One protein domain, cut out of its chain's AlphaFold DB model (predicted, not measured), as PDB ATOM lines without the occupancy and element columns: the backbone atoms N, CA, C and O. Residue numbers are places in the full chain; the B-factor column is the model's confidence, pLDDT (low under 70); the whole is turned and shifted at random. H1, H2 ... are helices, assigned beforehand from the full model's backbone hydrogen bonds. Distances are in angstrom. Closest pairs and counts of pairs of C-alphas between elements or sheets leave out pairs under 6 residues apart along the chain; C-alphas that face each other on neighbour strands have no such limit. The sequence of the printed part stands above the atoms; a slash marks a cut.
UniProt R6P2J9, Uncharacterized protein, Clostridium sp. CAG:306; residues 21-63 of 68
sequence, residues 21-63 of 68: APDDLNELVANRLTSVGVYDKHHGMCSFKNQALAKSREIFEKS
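Overview. This is residues 21 to 63 of the 68 residues of an uncharacterized protein of Clostridium sp. CAG:306 (UniProt R6P2J9). A small, compact head holds the short helix H1 and the loops before and after it, and the longer helix H2 leads away from it as an arm; residues 54 to 63, of which 54 to 62 belong to H2, stick out. The 43 printed residues have two named helices, H1 then H2, and no named strand; the class is all helix. The whole is elongated, spanning 35 by 18 by 15 A, and only just loose, close to compact, with a radius of gyration of the C-alphas of 11.4 A.

Arrangement. H1, residues 27 to 35, and H2, residues 48 to 62, are only just apart, their closest C-alphas 8.5 A from each other. In both helices every O i to N i+4 pair is within hydrogen-bond range.

Along the chain. H1 begins at C-alpha 27 (0.513, 1.324, 27.074) and is 12.0 A long from first to last C-alpha. H2 is 20.8 A long and ends at C-alpha 62 (-28.351, 4.585, 36.941).

Size, cuts and confidence. The C-alphas of His 42 and Ser 63 are the two farthest apart, at 35.6 A. The link from H1 to H2, residues 36 to 47, is long. Without residues 54 to 63, which stand free, the body spans 22 by 15 by 12 A. The printed part has no cut, and no printed residue is under 70 in pLDDT.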
ATOM      1  N   ALA A  21      -1.690  13.694  27.500       90.25
ATOM      2  CA  ALA A  21      -0.513  13.479  26.678       90.25
ATOM      3  C   ALA A  21      -0.261  11.973  26.446       90.25
ATOM      4  O   ALA A  21      -0.630  11.156  27.296       90.25
ATOM      5  N   PRO A  22       0.376  11.576  25.321       90.56
ATOM      6  CA  PRO A  22       0.776  10.189  25.039       90.56
ATOM      7  C   PRO A  22       1.461   9.470  26.202       90.56
ATOM      8  O   PRO A  22       1.206   8.290  26.429       90.56
ATOM      9  N   ASP A  23       2.294  10.197  26.938       92.69
ATOM     10  CA  ASP A  23       3.115   9.752  28.059       92.69
ATOM     11  C   ASP A  23       2.390   9.753  29.416       92.69
ATOM     12  O   ASP A  23       2.873   9.122  30.356       92.69
ATOM     13  N   ASP A  24       1.210  10.372  29.521       89.75
ATOM     14  CA  ASP A  24       0.401  10.362  30.752       89.75
ATOM     15  C   ASP A  24      -0.264   8.998  31.007       89.75
ATOM     16  O   ASP A  24      -0.687   8.690  32.126       89.75
ATOM     17  N   LEU A  25      -0.401   8.176  29.964       90.56
ATOM     18  CA  LEU A  25      -1.061   6.877  30.023       90.56
ATOM     19  C   LEU A  25      -0.060   5.747  29.815       90.56
ATOM     20  O   LEU A  25       0.777   5.780  28.919       90.56
ATOM     21  N   ASN A  26      -0.215   4.673  30.587       95.00
ATOM     22  CA  ASN A  26       0.495   3.437  30.275       95.00
ATOM     23  C   ASN A  26      -0.038   2.805  28.976       95.00
ATOM     24  O   ASN A  26      -1.180   3.034  28.565       95.00
ATOM     25  N   GLU A  27       0.784   1.948  28.372       93.38
ATOM     26  CA  GLU A  27       0.513   1.324  27.074       93.38
ATOM     27  C   GLU A  27      -0.821   0.563  27.025       93.38
ATOM     28  O   GLU A  27      -1.567   0.674  26.050       93.38
ATOM     29  N   LEU A  28      -1.158  -0.185  28.081       94.62
ATOM     30  CA  LEU A  28      -2.396  -0.959  28.139       94.62
ATOM     31  C   LEU A  28      -3.627  -0.044  28.074       94.62
ATOM     32  O   LEU A  28      -4.555  -0.295  27.301       94.62
ATOM     33  N   VAL A  29      -3.627   1.026  28.871       90.69
ATOM     34  CA  VAL A  29      -4.726   1.999  28.918       90.69
ATOM     35  C   VAL A  29      -4.810   2.773  27.605       90.69
ATOM     36  O   VAL A  29      -5.899   2.887  27.041       90.69
ATOM     37  N   ALA A  30      -3.674   3.233  27.074       91.62
ATOM     38  CA  ALA A  30      -3.612   3.932  25.795       91.62
ATOM     39  C   ALA A  30      -4.184   3.072  24.656       91.62
ATOM     40  O   ALA A  30      -5.077   3.516  23.935       91.62
ATOM     41  N   ASN A  31      -3.760   1.808  24.545       93.56
ATOM     42  CA  ASN A  31      -4.250   0.894  23.514       93.56
ATOM     43  C   ASN A  31      -5.760   0.632  23.638       93.56
ATOM     44  O   ASN A  31      -6.458   0.601  22.623       93.56
ATOM     45  N   ARG A  32      -6.289   0.493  24.861       91.50
ATOM     46  CA  ARG A  32      -7.726   0.272  25.085       91.50
ATOM     47  C   ARG A  32      -8.575   1.489  24.714       91.50
ATOM     48  O   ARG A  32      -9.647   1.332  24.138       91.50
ATOM     49  N   LEU A  33      -8.123   2.695  25.053       88.19
ATOM     50  CA  LEU A  33      -8.846   3.924  24.714       88.19
ATOM     51  C   LEU A  33      -8.763   4.228  23.211       88.19
ATOM     52  O   LEU A  33      -9.755   4.634  22.603       88.19
ATOM     53  N   THR A  34      -7.618   3.957  22.580       89.81
ATOM     54  CA  THR A  34      -7.475   4.073  21.126       89.81
ATOM     55  C   THR A  34      -8.358   3.068  20.387       89.81
ATOM     56  O   THR A  34      -9.009   3.448  19.416       89.81
ATOM     57  N   SER A  35      -8.477   1.822  20.864       91.31
ATOM     58  CA  SER A  35      -9.308   0.799  20.207       91.31
ATOM     59  C   SER A  35     -10.798   1.148  20.159       91.31
ATOM     60  O   SER A  35     -11.515   0.633  19.310       91.31
ATOM     61  N   VAL A  36     -11.275   2.002  21.072       86.44
ATOM     62  CA  VAL A  36     -12.669   2.479  21.102       86.44
ATOM     63  C   VAL A  36     -12.822   3.900  20.537       86.44
ATOM     64  O   VAL A  36     -13.898   4.485  20.624       86.44
ATOM     65  N   GLY A  37     -11.764   4.462  19.937       85.38
ATOM     66  CA  GLY A  37     -11.814   5.726  19.192       85.38
ATOM     67  C   GLY A  37     -11.909   6.994  20.050       85.38
ATOM     68  O   GLY A  37     -12.332   8.044  19.555       85.38
ATOM     69  N   VAL A  38     -11.530   6.921  21.328       85.88
ATOM     70  CA  VAL A  38     -11.634   8.041  22.289       85.88
ATOM     71  C   VAL A  38     -10.295   8.547  22.798       85.88
ATOM     72  O   VAL A  38     -10.248   9.313  23.758       85.88
ATOM     73  N   TYR A  39      -9.208   8.120  22.157       88.75
ATOM     74  CA  TYR A  39      -7.866   8.600  22.439       88.75
ATOM     75  C   TYR A  39      -6.927   8.398  21.246       88.75
ATOM     76  O   TYR A  39      -6.899   7.314  20.658       88.75
ATOM     77  N   ASP A  40      -6.129   9.417  20.927       88.50
ATOM     78  CA  ASP A  40      -5.016   9.314  19.983       88.50
ATOM     79  C   ASP A  40      -3.710   9.140  20.766       88.50
ATOM     80  O   ASP A  40      -3.225  10.068  21.412       88.50
ATOM     81  N   LYS A  41      -3.133   7.939  20.702       87.94
ATOM     82  CA  LYS A  41      -1.890   7.605  21.405       87.94
ATOM     83  C   LYS A  41      -0.629   8.238  20.810       87.94
ATOM     84  O   LYS A  41       0.417   8.153  21.438       87.94
ATOM     85  N   HIS A  42      -0.702   8.825  19.617       89.25
ATOM     86  CA  HIS A  42       0.426   9.496  18.972       89.25
ATOM     87  C   HIS A  42       0.426  10.998  19.252       89.25
ATOM     88  O   HIS A  42       1.487  11.569  19.487       89.25
ATOM     89  N   HIS A  43      -0.751  11.624  19.262       86.38
ATOM     90  CA  HIS A  43      -0.876  13.081  19.386       86.38
ATOM     91  C   HIS A  43      -1.394  13.554  20.751       86.38
ATOM     92  O   HIS A  43      -1.310  14.741  21.059       86.38
ATOM     93  N   GLY A  44      -1.914  12.648  21.583       85.62
ATOM     94  CA  GLY A  44      -2.669  13.026  22.771       85.62
ATOM     95  C   GLY A  44      -4.026  13.622  22.402       85.62
ATOM     96  O   GLY A  44      -4.374  13.797  21.231       85.62
ATOM     97  N   MET A  45      -4.860  13.880  23.404       87.00
ATOM     98  CA  MET A  45      -6.238  14.305  23.163       87.00
ATOM     99  C   MET A  45      -6.882  14.922  24.403       87.00
ATOM    100  O   MET A  45      -6.604  14.531  25.533       87.00
ATOM    101  N   CYS A  46      -7.831  15.836  24.197       84.69
ATOM    102  CA  CYS A  46      -8.687  16.323  25.275       84.69
ATOM    103  C   CYS A  46      -9.622  15.222  25.769       84.69
ATOM    104  O   CYS A  46     -10.355  14.599  25.000       84.69
ATOM    105  N   SER A  47      -9.697  15.075  27.085       82.12
ATOM    106  CA  SER A  47     -10.535  14.095  27.773       82.12
ATOM    107  C   SER A  47     -12.052  14.286  27.598       82.12
ATOM    108  O   SER A  47     -12.808  13.536  28.204       82.12
ATOM    109  N   PHE A  48     -12.541  15.219  26.770       76.62
ATOM    110  CA  PHE A  48     -13.978  15.453  26.559       76.62
ATOM    111  C   PHE A  48     -14.726  14.206  26.077       76.62
ATOM    112  O   PHE A  48     -15.778  13.889  26.624       76.62
ATOM    113  N   LYS A  49     -14.171  13.452  25.115       72.00
ATOM    114  CA  LYS A  49     -14.769  12.180  24.666       72.00
ATOM    115  C   LYS A  49     -14.803  11.143  25.795       72.00
ATOM    116  O   LYS A  49     -15.812  10.466  25.973       72.00
ATOM    117  N   ASN A  50     -13.745  11.078  26.606       74.25
ATOM    118  CA  ASN A  50     -13.670  10.190  27.771       74.25
ATOM    119  C   ASN A  50     -14.689  10.572  28.853       74.25
ATOM    120  O   ASN A  50     -15.362   9.704  29.402       74.25
ATOM    121  N   GLN A  51     -14.848  11.867  29.131       81.25
ATOM    122  CA  GLN A  51     -15.837  12.372  30.082       81.25
ATOM    123  C   GLN A  51     -17.265  12.137  29.584       81.25
ATOM    124  O   GLN A  51     -18.106  11.697  30.363       81.25
ATOM    125  N   ALA A  52     -17.528  12.367  28.293       77.94
ATOM    126  CA  ALA A  52     -18.818  12.080  27.678       77.94
ATOM    127  C   ALA A  52     -19.166  10.589  27.797       77.94
ATOM    128  O   ALA A  52     -20.242  10.265  28.289       77.94
ATOM    129  N   LEU A  53     -18.238   9.683  27.463       80.38
ATOM    130  CA  LEU A  53     -18.436   8.241  27.642       80.38
ATOM    131  C   LEU A  53     -18.680   7.850  29.102       80.38
ATOM    132  O   LEU A  53     -19.589   7.070  29.384       80.38
ATOM    133  N   ALA A  54     -17.893   8.390  30.036       84.12
ATOM    134  CA  ALA A  54     -18.065   8.119  31.461       84.12
ATOM    135  C   ALA A  54     -19.451   8.567  31.950       84.12
ATOM    136  O   ALA A  54     -20.109   7.837  32.691       84.12
ATOM    137  N   LYS A  55     -19.931   9.728  31.484       85.00
ATOM    138  CA  LYS A  55     -21.272  10.233  31.794       85.00
ATOM    139  C   LYS A  55     -22.380   9.421  31.132       85.00
ATOM    140  O   LYS A  55     -23.365   9.119  31.796       85.00
ATOM    141  N   SER A  56     -22.215   9.001  29.878       82.44
ATOM    142  CA  SER A  56     -23.158   8.093  29.214       82.44
ATOM    143  C   SER A  56     -23.273   6.760  29.951       82.44
ATOM    144  O   SER A  56     -24.383   6.274  30.154       82.44
ATOM    145  N   ARG A  57     -22.148   6.195  30.407       85.06
ATOM    146  CA  ARG A  57     -22.129   4.977  31.223       85.06
ATOM    147  C   ARG A  57     -22.840   5.181  32.558       85.06
ATOM    148  O   ARG A  57     -23.680   4.368  32.914       85.06
ATOM    149  N   GLU A  58     -22.537   6.269  33.265       90.19
ATOM    150  CA  GLU A  58     -23.194   6.611  34.531       90.19
ATOM    151  C   GLU A  58     -24.718   6.717  34.363       90.19
ATOM    152  O   GLU A  58     -25.464   6.164  35.170       90.19
ATOM    153  N   ILE A  59     -25.184   7.401  33.311       86.81
ATOM    154  CA  ILE A  59     -26.612   7.511  32.996       86.81
ATOM    155  C   ILE A  59     -27.194   6.129  32.719       86.81
ATOM    156  O   ILE A  59     -28.210   5.804  33.315       86.81
ATOM    157  N   PHE A  60     -26.558   5.315  31.873       85.38
ATOM    158  CA  PHE A  60     -27.035   3.971  31.547       85.38
ATOM    159  C   PHE A  60     -27.148   3.076  32.789       85.38
ATOM    160  O   PHE A  60     -28.185   2.457  33.003       85.38
ATOM    161  N   GLU A  61     -26.116   3.050  33.637       85.50
ATOM    162  CA  GLU A  61     -26.081   2.241  34.864       85.50
ATOM    163  C   GLU A  61     -27.113   2.703  35.904       85.50
ATOM    164  O   GLU A  61     -27.650   1.882  36.647       85.50
ATOM    165  N   LYS A  62     -27.402   4.009  35.972       85.94
ATOM    166  CA  LYS A  62     -28.351   4.585  36.941       85.94
ATOM    167  C   LYS A  62     -29.780   4.694  36.411       85.94
ATOM    168  O   LYS A  62     -30.721   4.735  37.204       85.94
ATOM    169  N   SER A  63     -29.968   4.740  35.096       78.88
ATOM    170  CA  SER A  63     -31.282   4.653  34.468       78.88
ATOM    171  C   SER A  63     -31.758   3.209  34.602       78.88
ATOM    172  O   SER A  63     -31.193   2.306  33.996       78.88
TER     173      SER A  63